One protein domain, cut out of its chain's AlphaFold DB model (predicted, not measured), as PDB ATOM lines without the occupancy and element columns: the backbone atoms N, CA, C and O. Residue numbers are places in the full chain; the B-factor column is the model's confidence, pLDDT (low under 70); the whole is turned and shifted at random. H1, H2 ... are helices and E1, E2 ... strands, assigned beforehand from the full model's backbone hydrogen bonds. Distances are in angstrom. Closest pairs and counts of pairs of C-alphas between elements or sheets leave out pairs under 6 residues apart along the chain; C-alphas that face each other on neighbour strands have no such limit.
ATOM      1  N   ILE A  29     291.162 362.282 310.676       88.00
ATOM      2  CA  ILE A  29     290.388 363.467 311.057       88.00
ATOM      3  C   ILE A  29     289.163 363.027 311.836       88.00
ATOM      4  O   ILE A  29     288.401 362.170 311.385       88.00
ATOM      5  N   ILE A  30     288.991 363.604 313.020       90.31
ATOM      6  CA  ILE A  30     287.862 363.353 313.911       90.31
ATOM      7  C   ILE A  30     287.154 364.682 314.154       90.31
ATOM      8  O   ILE A  30     287.777 365.634 314.612       90.31
ATOM      9  N   VAL A  31     285.852 364.741 313.882       90.81
ATOM     10  CA  VAL A  31     285.002 365.907 314.163       90.81
ATOM     11  C   VAL A  31     283.920 365.482 315.144       90.81
ATOM     12  O   VAL A  31     283.157 364.560 314.860       90.81
ATOM     13  N   ASN A  32     283.875 366.114 316.319       90.00
ATOM     14  CA  ASN A  32     282.920 365.817 317.396       90.00
ATOM     15  C   ASN A  32     282.836 364.311 317.720       90.00
ATOM     16  O   ASN A  32     281.761 363.719 317.796       90.00
ATOM     17  N   GLY A  33     283.999 363.661 317.832       89.69
ATOM     18  CA  GLY A  33     284.113 362.227 318.123       89.69
ATOM     19  C   GLY A  33     283.822 361.289 316.945       89.69
ATOM     20  O   GLY A  33     284.034 360.082 317.066       89.69
ATOM     21  N   LYS A  34     283.391 361.804 315.787       90.56
ATOM     22  CA  LYS A  34     283.154 361.015 314.574       90.56
ATOM     23  C   LYS A  34     284.358 361.093 313.636       90.56
ATOM     24  O   LYS A  34     284.754 362.176 313.214       90.56
ATOM     25  N   LYS A  35     284.914 359.936 313.271       90.00
ATOM     26  CA  LYS A  35     285.953 359.846 312.237       90.00
ATOM     27  C   LYS A  35     285.377 360.231 310.870       90.00
ATOM     28  O   LYS A  35     284.299 359.762 310.499       90.00
ATOM     29  N   ILE A  36     286.097 361.079 310.143       88.50
ATOM     30  CA  ILE A  36     285.775 361.484 308.774       88.50
ATOM     31  C   ILE A  36     286.443 360.516 307.805       88.50
ATOM     32  O   ILE A  36     287.648 360.276 307.877       88.50
ATOM     33  N   GLU A  37     285.639 359.956 306.907       84.12
ATOM     34  CA  GLU A  37     286.091 359.043 305.863       84.12
ATOM     35  C   GLU A  37     286.234 359.806 304.547       84.12
ATOM     36  O   GLU A  37     285.293 360.446 304.076       84.12
ATOM     37  N   PHE A  38     287.414 359.715 303.942       77.38
ATOM     38  CA  PHE A  38     287.734 360.392 302.692       77.38
ATOM     39  C   PHE A  38     287.641 359.411 301.524       77.38
ATOM     40  O   PHE A  38     288.417 358.460 301.439       77.38
ATOM     41  N   THR A  39     286.686 359.625 300.616       67.06
ATOM     42  CA  THR A  39     286.386 358.656 299.542       67.06
ATOM     43  C   THR A  39     287.178 358.881 298.256       67.06
ATOM     44  O   THR A  39     287.356 357.936 297.490       67.06
ATOM     45  N   GLN A  40     287.663 360.103 298.012       63.66
ATOM     46  CA  GLN A  40     288.390 360.439 296.782       63.66
ATOM     47  C   GLN A  40     289.803 360.969 297.025       63.66
ATOM     48  O   GLN A  40     290.744 360.450 296.436       63.66
ATOM     49  N   ASN A  41     289.965 361.965 297.901       69.50
ATOM     50  CA  ASN A  41     291.266 362.568 298.200       69.50
ATOM     51  C   ASN A  41     291.518 362.493 299.696       69.50
ATOM     52  O   ASN A  41     290.604 362.765 300.462       69.50
ATOM     53  N   LYS A  42     292.735 362.146 300.112       72.44
ATOM     54  CA  LYS A  42     293.097 362.067 301.529       72.44
ATOM     55  C   LYS A  42     293.754 363.371 301.995       72.44
ATOM     56  O   LYS A  42     294.394 364.038 301.178       72.44
ATOM     57  N   PRO A  43     293.626 363.728 303.281       74.31
ATOM     58  CA  PRO A  43     294.483 364.731 303.894       74.31
ATOM     59  C   PRO A  43     295.955 364.367 303.710       74.31
ATOM     60  O   PRO A  43     296.309 363.185 303.715       74.31
ATOM     61  N   TYR A  44     296.810 365.372 303.580       71.88
ATOM     62  CA  TYR A  44     298.253 365.165 303.541       71.88
ATOM     63  C   TYR A  44     298.989 366.299 304.251       71.88
ATOM     64  O   TYR A  44     298.444 367.381 304.478       71.88
ATOM     65  N   ILE A  45     300.232 366.017 304.636       66.12
ATOM     66  CA  ILE A  45     301.144 367.011 305.191       66.12
ATOM     67  C   ILE A  45     301.671 367.850 304.028       66.12
ATOM     68  O   ILE A  45     302.310 367.320 303.118       66.12
ATOM     69  N   PHE A  46     301.369 369.140 304.054       60.47
ATOM     70  CA  PHE A  46     301.710 370.090 303.006       60.47
ATOM     71  C   PHE A  46     303.213 370.384 302.950       60.47
ATOM     72  O   PHE A  46     303.759 370.606 301.870       60.47
ATOM     73  N   ASP A  47     303.896 370.366 304.093       58.75
ATOM     74  CA  ASP A  47     305.249 370.896 304.196       58.75
ATOM     75  C   ASP A  47     306.098 370.252 305.312       58.75
ATOM     76  O   ASP A  47     305.692 369.308 305.989       58.75
ATOM     77  N   ARG A  48     307.319 370.771 305.505       50.22
ATOM     78  CA  ARG A  48     308.267 370.263 306.512       50.22
ATOM     79  C   ARG A  48     307.857 370.572 307.955       50.22
ATOM     80  O   ARG A  48     308.337 369.878 308.850       50.22
ATOM     81  N   ASP A  49     306.951 371.525 308.169       56.03
ATOM     82  CA  ASP A  49     306.442 371.888 309.495       56.03
ATOM     83  C   ASP A  49     305.239 371.032 309.930       56.03
ATOM     84  O   ASP A  49     304.642 371.265 310.981       56.03
ATOM     85  N   ASN A  50     304.918 369.975 309.173       56.50
ATOM     86  CA  ASN A  50     303.807 369.051 309.428       56.50
ATOM     87  C   ASN A  50     302.421 369.711 309.366       56.50
ATOM     88  O   ASN A  50     301.483 369.250 310.024       56.50
ATOM     89  N   ARG A  51     302.261 370.773 308.567       65.06
ATOM     90  CA  ARG A  51     300.958 371.418 308.383       65.06
ATOM     91  C   ARG A  51     300.047 370.494 307.585       65.06
ATOM     92  O   ARG A  51     300.398 370.030 306.504       65.06
ATOM     93  N   VAL A  52     298.872 370.202 308.130       69.06
ATOM     94  CA  VAL A  52     297.898 369.306 307.497       69.06
ATOM     95  C   VAL A  52     296.953 370.121 306.625       69.06
ATOM     96  O   VAL A  52     296.237 370.988 307.126       69.06
ATOM     97  N   VAL A  53     296.897 369.784 305.338       69.44
ATOM     98  CA  VAL A  53     295.867 370.280 304.424       69.44
ATOM     99  C   VAL A  53     294.873 369.180 304.099       69.44
ATOM    100  O   VAL A  53     295.195 367.988 304.069       69.44
ATOM    101  N   VAL A  54     293.631 369.589 303.874       72.06
ATOM    102  CA  VAL A  54     292.497 368.675 303.795       72.06
ATOM    103  C   VAL A  54     291.621 368.980 302.582       72.06
ATOM    104  O   VAL A  54     291.453 370.152 302.237       72.06
ATOM    105  N   PRO A  55     291.027 367.957 301.946       73.38
ATOM    106  CA  PRO A  55     289.939 368.164 301.004       73.38
ATOM    107  C   PRO A  55     288.762 368.812 301.730       73.38
ATOM    108  O   PRO A  55     288.296 368.339 302.768       73.38
ATOM    109  N   ILE A  56     288.318 369.935 301.189       74.69
ATOM    110  CA  ILE A  56     287.486 370.890 301.910       74.69
ATOM    111  C   ILE A  56     286.039 370.452 302.124       74.69
ATOM    112  O   ILE A  56     285.422 370.824 303.121       74.69
ATOM    113  N   LYS A  57     285.497 369.652 301.204       75.75
ATOM    114  CA  LYS A  57     284.066 369.351 301.148       75.75
ATOM    115  C   LYS A  57     283.619 368.509 302.338       75.75
ATOM    116  O   LYS A  57     282.691 368.883 303.044       75.75
ATOM    117  N   GLU A  58     284.311 367.403 302.587       76.31
ATOM    118  CA  GLU A  58     283.950 366.436 303.621       76.31
ATOM    119  C   GLU A  58     284.023 367.042 305.028       76.31
ATOM    120  O   GLU A  58     283.233 366.691 305.904       76.31
ATOM    121  N   ILE A  59     284.951 367.975 305.254       78.00
ATOM    122  CA  ILE A  59     285.090 368.623 306.559       78.00
ATOM    123  C   ILE A  59     284.135 369.796 306.700       78.00
ATOM    124  O   ILE A  59     283.571 369.951 307.778       78.00
ATOM    125  N   ALA A  60     283.908 370.584 305.646       83.88
ATOM    126  CA  ALA A  60     282.896 371.630 305.676       83.88
ATOM    127  C   ALA A  60     281.508 371.059 305.994       83.88
ATOM    128  O   ALA A  60     280.829 371.566 306.882       83.88
ATOM    129  N   GLU A  61     281.143 369.933 305.373       84.75
ATOM    130  CA  GLU A  61     279.930 369.186 305.717       84.75
ATOM    131  C   GLU A  61     279.937 368.741 307.189       84.75
ATOM    132  O   GLU A  61     278.952 368.939 307.900       84.75
ATOM    133  N   ALA A  62     281.050 368.181 307.679       84.56
ATOM    134  CA  ALA A  62     281.166 367.708 309.059       84.56
ATOM    135  C   ALA A  62     281.084 368.824 310.110       84.56
ATOM    136  O   ALA A  62     280.632 368.571 311.227       84.56
ATOM    137  N   ILE A  63     281.526 370.037 309.769       86.25
ATOM    138  CA  ILE A  63     281.397 371.206 310.638       86.25
ATOM    139  C   ILE A  63     280.119 371.999 310.372       86.25
ATOM    140  O   ILE A  63     279.941 373.004 311.050       86.25
ATOM    141  N   GLU A  64     279.239 371.561 309.467       87.44
ATOM    142  CA  GLU A  64     277.981 372.226 309.081       87.44
ATOM    143  C   GLU A  64     278.182 373.612 308.435       87.44
ATOM    144  O   GLU A  64     277.457 374.558 308.735       87.44
ATOM    145  N   ALA A  65     279.199 373.758 307.583       90.31
ATOM    146  CA  ALA A  65     279.465 374.968 306.806       90.31
ATOM    147  C   ALA A  65     279.174 374.749 305.312       90.31
ATOM    148  O   ALA A  65     279.528 373.721 304.734       90.31
ATOM    149  N   GLU A  66     278.570 375.748 304.671       92.50
ATOM    150  CA  GLU A  66     278.481 375.842 303.212       92.50
ATOM    151  C   GLU A  66     279.816 376.343 302.649       92.50
ATOM    152  O   GLU A  66     280.469 377.175 303.276       92.50
ATOM    153  N   VAL A  67     280.225 375.868 301.469       90.75
ATOM    154  CA  VAL A  67     281.480 376.287 300.822       90.75
ATOM    155  C   VAL A  67     281.216 376.728 299.397       90.75
ATOM    156  O   VAL A  67     280.586 376.004 298.627       90.75
ATOM    157  N   VAL A  68     281.749 377.893 299.045       91.75
ATOM    158  CA  VAL A  68     281.731 378.435 297.688       91.75
ATOM    159  C   VAL A  68     283.154 378.804 297.298       91.75
ATOM    160  O   VAL A  68     283.856 379.459 298.064       91.75
ATOM    161  N   TYR A  69     283.571 378.376 296.111       89.94
ATOM    162  CA  TYR A  69     284.815 378.813 295.490       89.94
ATOM    163  C   TYR A  69     284.486 379.714 294.297       89.94
ATOM    164  O   TYR A  69     283.691 379.337 293.438       89.94
ATOM    165  N   ASP A  70     285.066 380.910 294.282       88.81
ATOM    166  CA  ASP A  70     284.999 381.888 293.200       88.81
ATOM    167  C   ASP A  70     286.306 381.794 292.396       88.81
ATOM    168  O   ASP A  70     287.358 382.243 292.857       88.81
ATOM    169  N   GLU A  71     286.237 381.173 291.214       85.00
ATOM    170  CA  GLU A  71     287.390 380.955 290.328       85.00
ATOM    171  C   GLU A  71     287.976 382.260 289.783       85.00
ATOM    172  O   GLU A  71     289.193 382.380 289.664       85.00
ATOM    173  N   GLU A  72     287.133 383.254 289.484       82.25
ATOM    174  CA  GLU A  72     287.583 384.532 288.925       82.25
ATOM    175  C   GLU A  72     288.394 385.323 289.952       82.25
ATOM    176  O   GLU A  72     289.391 385.963 289.613       82.25
ATOM    177  N   LYS A  73     287.980 385.269 291.223       78.25
ATOM    178  CA  LYS A  73     288.671 385.962 292.317       78.25
ATOM    179  C   LYS A  73     289.725 385.106 293.013       78.25
ATOM    180  O   LYS A  73     290.510 385.653 293.793       78.25
ATOM    181  N   ASN A  74     289.747 383.800 292.747       82.31
ATOM    182  CA  ASN A  74     290.575 382.810 293.434       82.31
ATOM    183  C   ASN A  74     290.325 382.793 294.958       82.31
ATOM    184  O   ASN A  74     291.255 382.741 295.767       82.31
ATOM    185  N   ILE A  75     289.050 382.889 295.355       86.31
ATOM    186  CA  ILE A  75     288.607 383.005 296.752       86.31
ATOM    187  C   ILE A  75     287.749 381.807 297.126       86.31
ATOM    188  O   ILE A  75     286.806 381.470 296.417       86.31
ATOM    189  N   ILE A  76     288.023 381.209 298.282       90.88
ATOM    190  CA  ILE A  76     287.137 380.231 298.905       90.88
ATOM    191  C   ILE A  76     286.493 380.803 300.160       90.88
ATOM    192  O   ILE A  76     287.182 381.346 301.018       90.88
ATOM    193  N   THR A  77     285.178 380.646 300.274       92.88
ATOM    194  CA  THR A  77     284.369 381.151 301.384       92.88
ATOM    195  C   THR A  77     283.609 380.010 302.039       92.88
ATOM    196  O   THR A  77     282.869 379.280 301.381       92.88
ATOM    197  N   PHE A  78     283.750 379.900 303.354       93.50
ATOM    198  CA  PHE A  78     282.957 379.034 304.214       93.50
ATOM    199  C   PHE A  78     281.891 379.869 304.897       93.50
ATOM    200  O   PHE A  78     282.221 380.914 305.443       93.50
ATOM    201  N   SER A  79     280.642 379.418 304.914       93.56
ATOM    202  CA  SER A  79     279.529 380.167 305.497       93.56
ATOM    203  C   SER A  79     278.725 379.311 306.463       93.56
ATOM    204  O   SER A  79     278.379 378.170 306.160       93.56
ATOM    205  N   LYS A  80     278.365 379.894 307.604       90.38
ATOM    206  CA  LYS A  80     277.332 379.382 308.501       90.38
ATOM    207  C   LYS A  80     276.231 380.403 308.672       90.38
ATOM    208  O   LYS A  80     276.502 381.574 308.928       90.38
ATOM    209  N   LYS A  81     274.993 379.932 308.573       88.50
ATOM    210  CA  LYS A  81     273.804 380.703 308.921       88.50
ATOM    211  C   LYS A  81     273.252 380.195 310.239       88.50
ATOM    212  O   LYS A  81     273.206 378.987 310.464       88.50
ATOM    213  N   TYR A  82     272.830 381.118 311.085       84.25
ATOM    214  CA  TYR A  82     272.284 380.815 312.399       84.25
ATOM    215  C   TYR A  82     270.835 381.288 312.462       84.25
ATOM    216  O   TYR A  82     270.517 382.406 312.057       84.25
ATOM    217  N   ASP A  83     269.951 380.426 312.957       80.69
ATOM    218  CA  ASP A  83     268.551 380.774 313.178       80.69
ATOM    219  C   ASP A  83     268.419 381.494 314.525       80.69
ATOM    220  O   ASP A  83     268.808 380.962 315.571       80.69
ATOM    221  N   ILE A  84     267.828 382.691 314.505       75.88
ATOM    222  CA  ILE A  84     267.534 383.486 315.706       75.88
ATOM    223  C   ILE A  84     266.696 382.709 316.735       75.88
ATOM    224  O   ILE A  84     266.811 382.940 317.936       75.88
ATOM    225  N   ASN A  85     265.872 381.759 316.281       71.44
ATOM    226  CA  ASN A  85     265.002 380.946 317.127       71.44
ATOM    227  C   ASN A  85     265.687 379.671 317.629       71.44
ATOM    228  O   ASN A  85     265.173 379.020 318.539       71.44
ATOM    229  N   ASN A  86     266.811 379.279 317.022       65.62
ATOM    230  CA  ASN A  86     267.482 378.021 317.318       65.62
ATOM    231  C   ASN A  86     268.980 378.087 316.975       65.62
ATOM    232  O   ASN A  86     269.390 377.791 315.854       65.62
ATOM    233  N   GLY A  87     269.807 378.425 317.969       57.34
ATOM    234  CA  GLY A  87     271.265 378.315 317.860       57.34
ATOM    235  C   GLY A  87     272.016 379.602 317.514       57.34
ATOM    236  O   GLY A  87     273.235 379.541 317.364       57.34
ATOM    237  N   ALA A  88     271.348 380.757 317.427       60.28
ATOM    238  CA  ALA A  88     272.045 382.035 317.336       60.28
ATOM    239  C   ALA A  88     272.830 382.359 318.618       60.28
ATOM    240  O   ALA A  88     272.344 382.205 319.743       60.28
ATOM    241  N   PHE A  89     274.064 382.824 318.428       63.28
ATOM    242  CA  PHE A  89     274.913 383.320 319.503       63.28
ATOM    243  C   PHE A  89     274.498 384.752 319.852       63.28
ATOM    244  O   PHE A  89     274.292 385.582 318.965       63.28
ATOM    245  N   TYR A  90     274.362 385.008 321.152       59.97
ATOM    246  CA  TYR A  90     274.036 386.311 321.724       59.97
ATOM    247  C   TYR A  90     275.313 386.990 322.205       59.97
ATOM    248  O   TYR A  90     276.076 386.378 322.955       59.97
ATOM    249  N   ASP A  91     275.500 388.252 321.835       52.47
ATOM    250  CA  ASP A  91     276.433 389.138 322.522       52.47
ATOM    251  C   ASP A  91     275.942 390.591 322.432       52.47
ATOM    252  O   ASP A  91     275.259 390.975 321.481       52.47
ATOM    253  N   ASN A  92     276.284 391.397 323.433       48.31
ATOM    254  CA  ASN A  92     275.917 392.813 323.534       48.31
ATOM    255  C   ASN A  92     276.868 393.684 322.701       48.31
ATOM    256  O   ASN A  92     277.507 394.595 323.224       48.31
ATOM    257  N   PHE A  93     277.013 393.368 321.416       50.09
ATOM    258  CA  PHE A  93     277.986 394.005 320.527       50.09
ATOM    259  C   PHE A  93     277.760 395.508 320.322       50.09
ATOM    260  O   PHE A  93     278.720 396.252 320.122       50.09
ATOM    261  N   PHE A  94     276.509 395.951 320.422       46.31
ATOM    262  CA  PHE A  94     276.090 397.332 320.245       46.31
ATOM    263  C   PHE A  94     275.129 397.657 321.391       46.31
ATOM    264  O   PHE A  94     274.052 397.073 321.498       46.31
ATOM    265  N   ASP A  95     275.575 398.499 322.319       49.84
ATOM    266  CA  ASP A  95     274.800 398.883 323.499       49.84
ATOM    267  C   ASP A  95     273.391 399.385 323.096       49.84
ATOM    268  O   ASP A  95     273.232 400.044 322.068       49.84
ATOM    269  N   ASP A  96     272.398 399.056 323.934       49.78
ATOM    270  CA  ASP A  96     270.935 399.283 323.848       49.78
ATOM    271  C   ASP A  96     270.020 398.245 323.137       49.78
ATOM    272  O   ASP A  96     268.793 398.400 323.185       49.78
ATOM    273  N   GLY A  97     270.515 397.113 322.603       55.66
ATOM    274  CA  GLY A  97     269.642 396.097 321.970       55.66
ATOM    275  C   GLY A  97     270.123 394.640 322.018       55.66
ATOM    276  O   GLY A  97     271.314 394.360 322.051       55.66
ATOM    277  N   LYS A  98     269.188 393.671 322.015       65.44
ATOM    278  CA  LYS A  98     269.523 392.250 321.785       65.44
ATOM    279  C   LYS A  98     269.697 392.000 320.290       65.44
ATOM    280  O   LYS A  98     268.699 392.027 319.566       65.44
ATOM    281  N   GLU A  99     270.919 391.691 319.875       77.00
ATOM    282  CA  GLU A  99     271.238 391.250 318.520       77.00
ATOM    283  C   GLU A  99     271.694 389.785 318.495       77.00
ATOM    284  O   GLU A  99     272.204 389.248 319.482       77.00
ATOM    285  N   PHE A 100     271.498 389.133 317.352       79.62
ATOM    286  CA  PHE A 100     271.782 387.720 317.133       79.62
ATOM    287  C   PHE A 100     272.681 387.557 315.925       79.62
ATOM    288  O   PHE A 100     272.336 388.043 314.854       79.62
ATOM    289  N   LEU A 101     273.788 386.829 316.062       81.81
ATOM    290  CA  LEU A 101     274.571 386.406 314.902       81.81
ATOM    291  C   LEU A 101     273.680 385.576 313.965       81.81
ATOM    292  O   LEU A 101     273.105 384.588 314.420       81.81
ATOM    293  N   THR A 102     273.581 385.953 312.691       87.12
ATOM    294  CA  THR A 102     272.752 385.265 311.681       87.12
ATOM    295  C   THR A 102     273.547 384.771 310.481       87.12
ATOM    296  O   THR A 102     273.171 383.758 309.888       87.12
ATOM    297  N   LEU A 103     274.682 385.400 310.172       88.94
ATOM    298  CA  LEU A 103     275.634 384.941 309.163       88.94
ATOM    299  C   LEU A 103     277.057 385.071 309.697       88.94
ATOM    300  O   LEU A 103     277.402 386.073 310.312       88.94
ATOM    301  N   TYR A 104     277.882 384.064 309.431       88.94
ATOM    302  CA  TYR A 104     279.307 384.090 309.721       88.94
ATOM    303  C   TYR A 104     280.073 383.412 308.596       88.94
ATOM    304  O   TYR A 104     279.779 382.265 308.244       88.94
ATOM    305  N   GLN A 105     281.046 384.111 308.030       92.88
ATOM    306  CA  GLN A 105     281.802 383.660 306.874       92.88
ATOM    307  C   GLN A 105     283.290 383.731 307.147       92.88
ATOM    308  O   GLN A 105     283.748 384.730 307.672       92.88
ATOM    309  N   VAL A 106     284.044 382.716 306.743       91.44
ATOM    310  CA  VAL A 106     285.511 382.717 306.773       91.44
ATOM    311  C   VAL A 106     285.985 382.519 305.349       91.44
ATOM    312  O   VAL A 106     285.560 381.566 304.697       91.44
ATOM    313  N   SER A 107     286.849 383.392 304.858       92.06
ATOM    314  CA  SER A 107     287.275 383.384 303.466       92.06
ATOM    315  C   SER A 107     288.785 383.463 303.339       92.06
ATOM    316  O   SER A 107     289.446 384.138 304.121       92.06
ATOM    317  N   PHE A 108     289.318 382.773 302.338       88.56
ATOM    318  CA  PHE A 108     290.738 382.741 302.009       88.56
ATOM    319  C   PHE A 108     290.890 383.051 300.529       88.56
ATOM    320  O   PHE A 108     290.153 382.498 299.707       88.56
ATOM    321  N   ARG A 109     291.888 383.858 300.169       84.19
ATOM    322  CA  ARG A 109     292.387 383.854 298.798       84.19
ATOM    323  C   ARG A 109     293.434 382.754 298.677       84.19
ATOM    324  O   ARG A 109     294.319 382.638 299.523       84.19
ATOM    325  N   CYS A 110     293.332 381.910 297.654       80.31
ATOM    326  CA  CYS A 110     294.330 380.861 297.476       80.31
ATOM    327  C   CYS A 110     295.681 381.481 297.092       80.31
ATOM    328  O   CYS A 110     295.746 382.346 296.225       80.31
ATOM    329  N   GLY A 111     296.752 381.006 297.723       71.06
ATOM    330  CA  GLY A 111     298.108 381.541 297.600       71.06
ATOM    331  C   GLY A 111     298.498 382.531 298.698       71.06
ATOM    332  O   GLY A 111     299.683 382.796 298.844       71.06
ATOM    333  N   GLU A 112     297.550 383.019 299.503       73.50
ATOM    334  CA  GLU A 112     297.825 383.983 300.572       73.50
ATOM    335  C   GLU A 112     297.850 383.316 301.957       73.50
ATOM    336  O   GLU A 112     297.155 382.325 302.216       73.50
ATOM    337  N   LEU A 113     298.641 383.890 302.870       70.38
ATOM    338  CA  LEU A 113     298.666 383.551 304.299       70.38
ATOM    339  C   LEU A 113     297.595 384.310 305.096       70.38
ATOM    340  O   LEU A 113     297.599 384.289 306.321       70.38
ATOM    341  N   ALA A 114     296.659 384.980 304.432       70.25
ATOM    342  CA  ALA A 114     295.600 385.743 305.075       70.25
ATOM    343  C   ALA A 114     294.235 385.066 304.911       70.25
ATOM    344  O   ALA A 114     293.958 384.352 303.944       70.25
ATOM    345  N   TYR A 115     293.362 385.322 305.877       83.06
ATOM    346  CA  TYR A 115     291.939 385.044 305.784       83.06
ATOM    347  C   TYR A 115     291.157 386.227 306.332       83.06
ATOM    348  O   TYR A 115     291.653 386.969 307.177       83.06
ATOM    349  N   TRP A 116     289.926 386.401 305.880       82.38
ATOM    350  CA  TRP A 116     289.017 387.380 306.461       82.38
ATOM    351  C   TRP A 116     287.743 386.704 306.913       82.38
ATOM    352  O   TRP A 116     287.361 385.636 306.431       82.38
ATOM    353  N   VAL A 117     287.116 387.317 307.899       83.94
ATOM    354  CA  VAL A 117     285.863 386.877 308.470       83.94
ATOM    355  C   VAL A 117     284.865 387.994 308.321       83.94
ATOM    356  O   VAL A 117     285.177 389.134 308.634       83.94
ATOM    357  N   TYR A 118     283.666 387.642 307.891       83.12
ATOM    358  CA  TYR A 118     282.533 388.546 307.802       83.12
ATOM    359  C   TYR A 118     281.386 388.005 308.650       83.12
ATOM    360  O   TYR A 118     281.163 386.793 308.693       83.12
ATOM    361  N   LEU A 119     280.649 388.888 309.316       85.62
ATOM    362  CA  LEU A 119     279.449 388.524 310.052       85.62
ATOM    363  C   LEU A 119     278.305 389.504 309.840       85.62
ATOM    364  O   LEU A 119     278.517 390.686 309.574       85.62
ATOM    365  N   GLU A 120     277.094 388.995 310.043       86.38
ATOM    366  CA  GLU A 120     275.872 389.786 310.153       86.38
ATOM    367  C   GLU A 120     275.159 389.453 311.459       86.38
ATOM    368  O   GLU A 120     275.077 388.286 311.864       86.38
ATOM    369  N   THR A 121     274.622 390.483 312.104       83.75
ATOM    370  CA  THR A 121     273.728 390.364 313.249       83.75
ATOM    371  C   THR A 121     272.334 390.857 312.889       83.75
ATOM    372  O   THR A 121     272.151 391.751 312.059       83.75
ATOM    373  N   SER A 122     271.323 390.268 313.517       85.31
ATOM    374  CA  SER A 122     269.927 390.644 313.337       85.31
ATOM    375  C   SER A 122     269.237 390.961 314.656       85.31
ATOM    376  O   SER A 122     269.611 390.442 315.706       85.31
ATOM    377  N   ASP A 123     268.204 391.800 314.600       83.94
ATOM    378  CA  ASP A 123     267.300 392.031 315.724       83.94
ATOM    379  C   ASP A 123     266.444 390.781 316.023       83.94
ATOM    380  O   ASP A 123     266.478 389.771 315.315       83.94
ATOM    381  N   ASN A 124     265.608 390.854 317.064       82.94
ATOM    382  CA  ASN A 124     264.685 389.767 317.426       82.94
ATOM    383  C   ASN A 124     263.656 389.413 316.325       82.94
ATOM    384  O   ASN A 124     262.954 388.414 316.460       82.94
ATOM    385  N   ASN A 125     263.522 390.227 315.273       83.38
ATOM    386  CA  ASN A 125     262.605 389.994 314.157       83.38
ATOM    387  C   ASN A 125     263.323 389.432 312.918       83.38
ATOM    388  O   ASN A 125     262.666 389.175 311.909       83.38
ATOM    389  N   GLY A 126     264.645 389.244 312.980       81.19
ATOM    390  CA  GLY A 126     265.458 388.779 311.857       81.19
ATOM    391  C   GLY A 126     265.843 389.878 310.864       81.19
ATOM    392  O   GLY A 126     266.315 389.560 309.775       81.19
ATOM    393  N   ASN A 127     265.659 391.158 311.204       87.44
ATOM    394  CA  ASN A 127     266.187 392.252 310.390       87.44
ATOM    395  C   ASN A 127     267.676 392.409 310.676       87.44
ATOM    396  O   ASN A 127     268.048 392.515 311.841       87.44
ATOM    397  N   VAL A 128     268.518 392.470 309.644       86.50
ATOM    398  CA  VAL A 128     269.949 392.774 309.810       86.50
ATOM    399  C   VAL A 128     270.106 394.170 310.421       86.50
ATOM    400  O   VAL A 128     269.547 395.136 309.903       86.50
ATOM    401  N   VAL A 129     270.845 394.261 311.525       81.94
ATOM    402  CA  VAL A 129     271.081 395.506 312.283       81.94
ATOM    403  C   VAL A 129     272.562 395.815 312.483       81.94
ATOM    404  O   VAL A 129     272.903 396.978 312.674       81.94
ATOM    405  N   GLY A 130     273.436 394.815 312.351       73.94
ATOM    406  CA  GLY A 130     274.878 394.988 312.458       73.94
ATOM    407  C   GLY A 130     275.632 394.099 311.477       73.94
ATOM    408  O   GLY A 130     275.159 393.045 311.050       73.94
ATOM    409  N   GLN A 131     276.818 394.558 311.092       78.38
ATOM    410  CA  GLN A 131     277.763 393.830 310.253       78.38
ATOM    411  C   GLN A 131     279.168 394.061 310.802       78.38
ATOM    412  O   GLN A 131     279.457 395.124 311.355       78.38
ATOM    413  N   GLY A 132     280.037 393.065 310.665       70.00
ATOM    414  CA  GLY A 132     281.410 393.133 311.148       70.00
ATOM    415  C   GLY A 132     282.348 392.366 310.236       70.00
ATOM    416  O   GLY A 132     281.963 391.359 309.646       70.00
ATOM    417  N   GLU A 133     283.583 392.836 310.137       74.06
ATOM    418  CA  GLU A 133     284.632 392.181 309.368       74.06
ATOM    419  C   GLU A 133     285.956 392.252 310.127       74.06
ATOM    420  O   GLU A 133     286.253 393.254 310.779       74.06
ATOM    421  N   TRP A 134     286.753 391.187 310.060       65.00
ATOM    422  CA  TRP A 134     288.142 391.220 310.511       65.00
ATOM    423  C   TRP A 134     289.019 390.294 309.691       65.00
ATOM    424  O   TRP A 134     288.558 389.346 309.063       65.00
ATOM    425  N   PHE A 135     290.319 390.530 309.784       69.12
ATOM    426  CA  PHE A 135     291.330 389.748 309.099       69.12
ATOM    427  C   PHE A 135     292.114 388.908 310.104       69.12
ATOM    428  O   PHE A 135     292.252 389.242 311.284       69.12
ATOM    429  N   GLY A 136     292.594 387.764 309.648       65.94
ATOM    430  CA  GLY A 136     293.447 386.862 310.391       65.94
ATOM    431  C   GLY A 136     294.579 386.363 309.510       65.94
ATOM    432  O   GLY A 136     294.492 386.379 308.284       65.94
ATOM    433  N   ILE A 137     295.650 385.921 310.158       65.75
ATOM    434  CA  ILE A 137     296.801 385.331 309.481       65.75
ATOM    435  C   ILE A 137     296.791 383.837 309.758       65.75
ATOM    436  O   ILE A 137     296.663 383.387 310.902       65.75
ATOM    437  N   SER A 138     296.902 383.097 308.671       70.38
ATOM    438  CA  SER A 138     297.145 381.678 308.619       70.38
ATOM    439  C   SER A 138     298.646 381.425 308.542       70.38
ATOM    440  O   SER A 138     299.359 382.084 307.799       70.38
ATOM    441  N   ASP A 139     299.136 380.428 309.264       67.12
ATOM    442  CA  ASP A 139     300.503 379.932 309.142       67.12
ATOM    443  C   ASP A 139     300.651 378.968 307.962       67.12
ATOM    444  O   ASP A 139     301.669 378.303 307.864       67.12
ATOM    445  N   CYS A 140     299.648 378.856 307.085       69.38
ATOM    446  CA  CYS A 140     299.595 377.977 305.918       69.38
ATOM    447  C   CYS A 140     298.779 378.625 304.793       69.38
ATOM    448  O   CYS A 140     297.745 379.231 305.053       69.38
ATOM    449  N   ILE A 141     299.185 378.473 303.536       71.25
ATOM    450  CA  ILE A 141     298.390 378.996 302.417       71.25
ATOM    451  C   ILE A 141     297.217 378.068 302.090       71.25
ATOM    452  O   ILE A 141     297.300 376.848 302.266       71.25
ATOM    453  N   SER A 142     296.132 378.646 301.577       79.25
ATOM    454  CA  SER A 142     295.109 377.882 300.853       79.25
ATOM    455  C   SER A 142     295.560 377.656 299.411       79.25
ATOM    456  O   SER A 142     296.179 378.537 298.824       79.25
ATOM    457  N   ILE A 143     295.275 376.499 298.817       75.81
ATOM    458  CA  ILE A 143     295.786 376.132 297.487       75.81
ATOM    459  C   ILE A 143     294.665 375.591 296.627       75.81
ATOM    460  O   ILE A 143     294.010 374.622 297.004       75.81
ATOM    461  N   TYR A 144     294.521 376.146 295.430       79.12
ATOM    462  CA  TYR A 144     293.742 375.534 294.368       79.12
ATOM    463  C   TYR A 144     294.634 374.594 293.547       79.12
ATOM    464  O   TYR A 144     295.613 375.012 292.930       79.12
ATOM    465  N   ASN A 145     294.324 373.300 293.567       73.38
ATOM    466  CA  ASN A 145     295.015 372.297 292.769       73.38
ATOM    467  C   ASN A 145     294.302 372.149 291.416       73.38
ATOM    468  O   ASN A 145     293.217 371.574 291.356       73.38
ATOM    469  N   MET A 146     294.940 372.631 290.346       67.25
ATOM    470  CA  MET A 146     294.376 372.622 288.988       67.25
ATOM    471  C   MET A 146     294.168 371.216 288.409       67.25
ATOM    472  O   MET A 146     293.241 371.017 287.636       67.25
ATOM    473  N   ASP A 147     294.983 370.228 288.791       65.94
ATOM    474  CA  ASP A 147     294.861 368.855 288.270       65.94
ATOM    475  C   ASP A 147     293.642 368.119 288.843       65.94
ATOM    476  O   ASP A 147     293.108 367.194 288.232       65.94
ATOM    477  N   THR A 148     293.228 368.498 290.052       70.62
ATOM    478  CA  THR A 148     292.118 367.866 290.777       70.62
ATOM    479  C   THR A 148     290.894 368.765 290.913       70.62
ATOM    480  O   THR A 148     289.883 368.302 291.439       70.62
ATOM    481  N   GLU A 149     290.993 370.025 290.474       73.12
ATOM    482  CA  GLU A 149     289.995 371.091 290.648       73.12
ATOM    483  C   GLU A 149     289.534 371.238 292.110       73.12
ATOM    484  O   GLU A 149     288.375 371.542 292.400       73.12
ATOM    485  N   LYS A 150     290.434 370.984 293.071       75.50
ATOM    486  CA  LYS A 150     290.117 371.037 294.506       75.50
ATOM    487  C   LYS A 150     290.895 372.125 295.214       75.50
ATOM    488  O   LYS A 150     292.094 372.287 294.997       75.50
ATOM    489  N   VAL A 151     290.216 372.796 296.139       79.19
ATOM    490  CA  VAL A 151     290.845 373.723 297.072       79.19
ATOM    491  C   VAL A 151     291.211 372.992 298.364       79.19
ATOM    492  O   VAL A 151     290.406 372.255 298.938       79.19
ATOM    493  N   PHE A 152     292.436 373.218 298.813       79.44
ATOM    494  CA  PHE A 152     292.985 372.790 300.087       79.44
ATOM    495  C   PHE A 152     293.089 374.008 300.994       79.44
ATOM    496  O   PHE A 152     293.663 375.015 300.591       79.44
ATOM    497  N   VAL A 153     292.536 373.925 302.203       80.81
ATOM    498  CA  VAL A 153     292.518 375.049 303.150       80.81
ATOM    499  C   VAL A 153     293.125 374.630 304.491       80.81
ATOM    500  O   VAL A 153     292.928 373.487 304.921       80.81
ATOM    501  N   PRO A 154     293.821 375.549 305.181       80.88
ATOM    502  CA  PRO A 154     294.252 375.409 306.568       80.88
ATOM    503  C   PRO A 154     293.064 375.214 307.528       80.88
ATOM    504  O   PRO A 154     292.497 376.166 308.072       80.88
ATOM    505  N   ILE A 155     292.666 373.962 307.761       80.12
ATOM    506  CA  ILE A 155     291.407 373.658 308.460       80.12
ATOM    507  C   ILE A 155     291.328 374.221 309.877       80.12
ATOM    508  O   ILE A 155     290.244 374.563 310.341       80.12
ATOM    509  N   LYS A 156     292.474 374.344 310.553       85.12
ATOM    510  CA  LYS A 156     292.565 374.908 311.897       85.12
ATOM    511  C   LYS A 156     291.878 376.268 311.974       85.12
ATOM    512  O   LYS A 156     291.028 376.469 312.833       85.12
ATOM    513  N   TYR A 157     292.195 377.162 311.044       84.81
ATOM    514  CA  TYR A 157     291.693 378.532 311.053       84.81
ATOM    515  C   TYR A 157     290.185 378.572 310.828       84.81
ATOM    516  O   TYR A 157     289.465 379.159 311.628       84.81
ATOM    517  N   VAL A 158     289.692 377.845 309.823       88.12
ATOM    518  CA  VAL A 158     288.252 377.709 309.554       88.12
ATOM    519  C   VAL A 158     287.513 377.163 310.778       88.12
ATOM    520  O   VAL A 158     286.537 377.746 311.246       88.12
ATOM    521  N   ALA A 159     287.984 376.035 311.311       87.56
ATOM    522  CA  ALA A 159     287.333 375.335 312.407       87.56
ATOM    523  C   ALA A 159     287.328 376.176 313.690       87.56
ATOM    524  O   ALA A 159     286.292 376.292 314.345       87.56
ATOM    525  N   GLU A 160     288.454 376.799 314.035       84.88
ATOM    526  CA  GLU A 160     288.547 377.649 315.216       84.88
ATOM    527  C   GLU A 160     287.707 378.922 315.092       84.88
ATOM    528  O   GLU A 160     287.202 379.402 316.106       84.88
ATOM    529  N   GLU A 161     287.582 379.534 313.908       84.62
ATOM    530  CA  GLU A 161     286.650 380.658 313.708       84.62
ATOM    531  C   GLU A 161     285.193 380.209 313.911       84.62
ATOM    532  O   GLU A 161     284.441 380.884 314.605       84.62
ATOM    533  N   PHE A 162     284.819 379.006 313.460       85.06
ATOM    534  CA  PHE A 162     283.505 378.415 313.756       85.06
ATOM    535  C   PHE A 162     283.369 377.818 315.170       85.06
ATOM    536  O   PHE A 162     282.388 377.126 315.463       85.06
ATOM    537  N   GLY A 163     284.325 378.084 316.066       81.81
ATOM    538  CA  GLY A 163     284.223 377.769 317.492       81.81
ATOM    539  C   GLY A 163     284.642 376.354 317.885       81.81
ATOM    540  O   GLY A 163     284.374 375.940 319.014       81.81
ATOM    541  N   TYR A 164     285.302 375.617 316.993       86.25
ATOM    542  CA  TYR A 164     285.907 374.330 317.316       86.25
ATOM    543  C   TYR A 164     287.269 374.528 317.984       86.25
ATOM    544  O   TYR A 164     288.049 375.400 317.620       86.25
ATOM    545  N   THR A 165     287.597 373.669 318.940       86.06
ATOM    546  CA  THR A 165     288.983 373.460 319.363       86.06
ATOM    547  C   THR A 165     289.635 372.467 318.413       86.06
ATOM    548  O   THR A 165     289.043 371.425 318.124       86.06
ATOM    549  N   VAL A 166     290.850 372.769 317.957       86.69
ATOM    550  CA  VAL A 166     291.617 371.909 317.051       86.69
ATOM    551  C   VAL A 166     292.867 371.411 317.765       86.69
ATOM    552  O   VAL A 166     293.623 372.192 318.335       86.69
ATOM    553  N   THR A 167     293.082 370.098 317.755       89.12
ATOM    554  CA  THR A 167     294.253 369.458 318.375       89.12
ATOM    555  C   THR A 167     294.903 368.466 317.421       89.12
ATOM    556  O   THR A 167     294.235 367.901 316.554       89.12
ATOM    557  N   TRP A 168     296.208 368.259 317.592       86.25
ATOM    558  CA  TRP A 168     297.008 367.307 316.827       86.25
ATOM    559  C   TRP A 168     297.626 366.261 317.759       86.25
ATOM    560  O   TRP A 168     298.313 366.614 318.719       86.25
ATOM    561  N   ASP A 169     297.412 364.981 317.459       85.94
ATOM    562  CA  ASP A 169     298.137 363.865 318.066       85.94
ATOM    563  C   ASP A 169     299.147 363.292 317.069       85.94
ATOM    564  O   ASP A 169     298.802 362.532 316.162       85.94
ATOM    565  N   ALA A 170     300.420 363.622 317.288       82.94
ATOM    566  CA  ALA A 170     301.526 363.171 316.453       82.94
ATOM    567  C   ALA A 170     301.738 361.648 316.473       82.94
ATOM    568  O   ALA A 170     302.288 361.107 315.521       82.94
ATOM    569  N   LYS A 171     301.323 360.932 317.531       84.25
ATOM    570  CA  LYS A 171     301.519 359.471 317.614       84.25
ATOM    571  C   LYS A 171     300.568 358.707 316.706       84.25
ATOM    572  O   LYS A 171     300.888 357.600 316.286       84.25
ATOM    573  N   THR A 172     299.387 359.267 316.477       87.69
ATOM    574  CA  THR A 172     298.317 358.642 315.692       87.69
ATOM    575  C   THR A 172     298.034 359.388 314.389       87.69
ATOM    576  O   THR A 172     297.104 359.021 313.671       87.69
ATOM    577  N   ALA A 173     298.822 360.429 314.095       84.88
ATOM    578  CA  ALA A 173     298.608 361.363 312.998       84.88
ATOM    579  C   ALA A 173     297.154 361.872 312.943       84.88
ATOM    580  O   ALA A 173     296.528 361.886 311.883       84.88
ATOM    581  N   THR A 174     296.583 362.235 314.097       86.94
ATOM    582  CA  THR A 174     295.154 362.564 314.211       86.94
ATOM    583  C   THR A 174     294.928 364.049 314.459       86.94
ATOM    584  O   THR A 174     295.366 364.586 315.476       86.94
ATOM    585  N   VAL A 175     294.162 364.692 313.578       89.31
ATOM    586  CA  VAL A 175     293.560 366.009 313.819       89.31
ATOM    587  C   VAL A 175     292.183 365.806 314.457       89.31
ATOM    588  O   VAL A 175     291.329 365.120 313.894       89.31
ATOM    589  N   THR A 176     291.947 366.410 315.623       90.50
ATOM    590  CA  THR A 176     290.638 366.377 316.298       90.50
ATOM    591  C   THR A 176     290.040 367.772 316.385       90.50
ATOM    592  O   THR A 176     290.659 368.672 316.951       90.50
ATOM    593  N   LEU A 177     288.824 367.923 315.858       91.19
ATOM    594  CA  LEU A 177     287.977 369.107 315.943       91.19
ATOM    595  C   LEU A 177     286.848 368.811 316.936       91.19
ATOM    596  O   LEU A 177     286.103 367.847 316.754       91.19
ATOM    597  N   SER A 178     286.698 369.630 317.974       89.25
ATOM    598  CA  SER A 178     285.618 369.485 318.959       89.25
ATOM    599  C   SER A 178     284.937 370.817 319.237       89.25
ATOM    600  O   SER A 178     285.606 371.802 319.548       89.25
ATOM    601  N   ASN A 179     283.609 370.845 319.161       83.62
ATOM    602  CA  ASN A 179     282.793 371.997 319.537       83.62
ATOM    603  C   ASN A 179     282.163 371.867 320.937       83.62
ATOM    604  O   ASN A 179     281.342 372.702 321.301       83.62
ATOM    605  N   GLU A 180     282.566 370.885 321.756       70.88
ATOM    606  CA  GLU A 180     282.031 370.691 323.121       70.88
ATOM    607  C   GLU A 180     282.218 371.934 324.022       70.88
ATOM    608  O   GLU A 180     281.491 372.120 324.996       70.88
ATOM    609  N   ASN A 181     283.135 372.835 323.646       57.56
ATOM    610  CA  ASN A 181     283.364 374.144 324.257       57.56
ATOM    611  C   ASN A 181     282.964 375.308 323.320       57.56
ATOM    612  O   ASN A 181     283.771 376.204 323.056       57.56
ATOM    613  N   THR A 182     281.711 375.349 322.844       55.69
ATOM    614  CA  THR A 182     281.157 376.415 321.964       55.69
ATOM    615  C   THR A 182     281.326 377.855 322.482       55.69
ATOM    616  O   THR A 182     281.165 378.807 321.719       55.69
ATOM    617  N   LYS A 183     281.736 378.041 323.748       56.28
ATOM    618  CA  LYS A 183     282.184 379.323 324.323       56.28
ATOM    619  C   LYS A 183     283.271 380.021 323.493       56.28
ATOM    620  O   LYS A 183     283.416 381.231 323.604       56.28
ATOM    621  N   THR A 184     284.015 379.287 322.666       55.56
ATOM    622  CA  THR A 184     285.129 379.814 321.864       55.56
ATOM    623  C   THR A 184     284.689 380.851 320.828       55.56
ATOM    624  O   THR A 184     285.382 381.850 320.679       55.56
ATOM    625  N   MET A 185     283.534 380.683 320.166       62.44
ATOM    626  CA  MET A 185     283.021 381.700 319.228       62.44
ATOM    627  C   MET A 185     282.594 382.969 319.961       62.44
ATOM    628  O   MET A 185     282.990 384.048 319.552       62.44
ATOM    629  N   GLY A 186     281.867 382.844 321.076       55.59
ATOM    630  CA  GLY A 186     281.504 383.992 321.917       55.59
ATOM    631  C   GLY A 186     282.726 384.703 322.504       55.59
ATOM    632  O   GLY A 186     282.759 385.918 322.552       55.59
ATOM    633  N   HIS A 187     283.778 383.970 322.881       51.47
ATOM    634  CA  HIS A 187     285.036 384.559 323.345       51.47
ATOM    635  C   HIS A 187     285.845 385.195 322.207       51.47
ATOM    636  O   HIS A 187     286.412 386.264 322.396       51.47
ATOM    637  N   LYS A 188     285.930 384.564 321.026       55.19
ATOM    638  CA  LYS A 188     286.579 385.145 319.838       55.19
ATOM    639  C   LYS A 188     285.845 386.388 319.382       55.19
ATOM    640  O   LYS A 188     286.497 387.381 319.123       55.19
ATOM    641  N   LEU A 189     284.521 386.355 319.345       51.19
ATOM    642  CA  LEU A 189     283.722 387.541 319.121       51.19
ATOM    643  C   LEU A 189     283.997 388.556 320.232       51.19
ATOM    644  O   LEU A 189     284.516 389.599 319.915       51.19
ATOM    645  N   GLY A 190     283.867 388.244 321.519       44.78
ATOM    646  CA  GLY A 190     284.182 389.184 322.607       44.78
ATOM    647  C   GLY A 190     285.634 389.701 322.680       44.78
ATOM    648  O   GLY A 190     285.878 390.698 323.346       44.78
ATOM    649  N   SER A 191     286.601 389.047 322.021       46.84
ATOM    650  CA  SER A 191     288.023 389.452 321.984       46.84
ATOM    651  C   SER A 191     288.486 390.038 320.644       46.84
ATOM    652  O   SER A 191     289.496 390.737 320.616       46.84
ATOM    653  N   LYS A 192     287.784 389.752 319.540       48.34
ATOM    654  CA  LYS A 192     288.017 390.305 318.190       48.34
ATOM    655  C   LYS A 192     286.997 391.374 317.808       48.34
ATOM    656  O   LYS A 192     287.247 392.159 316.902       48.34
ATOM    657  N   GLN A 193     285.866 391.407 318.502       45.59
ATOM    658  CA  GLN A 193     284.989 392.556 318.586       45.59
ATOM    659  C   GLN A 193     285.612 393.625 319.477       45.59
ATOM    660  O   GLN A 193     286.629 393.478 320.139       45.59
ATOM    661  N   ASN A 194     284.955 394.747 319.421       42.84
ATOM    662  CA  ASN A 194     285.456 396.085 319.302       42.84
ATOM    663  C   ASN A 194     286.542 396.486 320.300       42.84
ATOM    664  O   ASN A 194     286.259 396.745 321.467       42.84
ATOM    665  N   HIS A 195     287.724 396.817 319.786       55.09
ATOM    666  CA  HIS A 195     288.170 398.156 320.129       55.09
ATOM    667  C   HIS A 195     287.710 399.065 318.995       55.09
ATOM    668  O   HIS A 195     288.303 399.028 317.925       55.09
TER     669      HIS A 195
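What this domain is: This is residues 29 to 195 of the 371 residues of the protein "Copper amine oxidase N-terminal domain-containing protein" of Clostridiaceae bacterium (UniProt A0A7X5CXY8). A twisted wall of five antiparallel strands, E3 to E7, has helices H1 and H2 on one face, its other face bare; H2 lies between this wall and a small three-stranded sheet, E1 E11 E10. A second small sheet, E2 E9 E8, sits at one end, and H3 packs on H2 near the last residue. The printed part has 167 residues with three named helices and eleven named strands, in the order E1 E2 H1 E3 E4 E5 E6 E7 E8 E9 H2 E10 E11 H3; the class is mixed, helices and strands. The small sheet E1 E11 E10 is mixed. The whole is compact, with a radius of gyration of the C-alphas of 16.5 A and spans of 50 by 37 by 29 A.

Where its parts are: E1, residues 29 to 31, begins at C-alpha 29 (290.388, 363.467, 311.057). E2 is residues 52 to 55 and H1 residues 56 to 62. E3, residues 66 to 70, and E4, residues 75 to 81, span 13.4 A and 19.3 A. E5, residues 99 to 109, is the longest strand at 29.8 A and begins at (271.238, 391.250, 318.520). E6, residues 114 to 122, spans 27.4 A, and E7, residues 128 to 137, 27.9 A. E8 is residues 143 to 145, E9 150 to 153, H2 155 to 161, E10 165 to 169 and E11 174 to 178. H3, residues 183 to 192, spans 13.9 A and ends at (288.017, 390.305, 318.190).

How they stand to each other: E3 to E7 form a meander, each strand the antiparallel neighbour of the one before. N 68 and O 77 are 2.9 A apart across E3 and E4, N 78 and O 106 2.8 A across E4 and E5, N 105 and O 118 2.8 A across E5 and E6, and N 117 and O 134 2.7 A across E6 and E7. H1 and H2 are on the same face, at heights over the sheet of 9.1 A and 8.8 A. H1 is over E3; the closest C-alphas, of Ala 60 and Glu 66, are 6.6 A apart. H2 is over E6 and only just over E5, with 3 of its C-alphas; those of Val 106 and Val 158 are closest, 6.4 A. H2 is also on the sheet E1 E11 E10, at a height of 8.7 A; C-alphas 156 and 166 are the closest of H2 and E10, 6.0 A. E1 and E11 are parallel, with N 30 and O 175 at 2.9 A; E10 and E11 form a hairpin, with N 167 and O 176 at 2.9 A. E8 and E9 form another, with N 143 and O 152 at 2.8 A, while E2 and E9 meet only at a point. H3 touches H2, about perpendicular at 78 degrees; the closest C-alphas, of Glu 161 and Met 185, are 6.7 A apart. In H1, H2 and H3 every O i to N i+4 pair is within hydrogen-bond range.

The domain as a whole: The C-alphas of Asp 96 and Asp 147 are the two farthest apart, 52.6 A. The printed part has no cut. The long links are E1 to E2 and E4 to E5. The mean pLDDT of the printed part is 75.9; 48 residues are under 70, among them residues 45 to 53, 86 to 98 and 181 to 195.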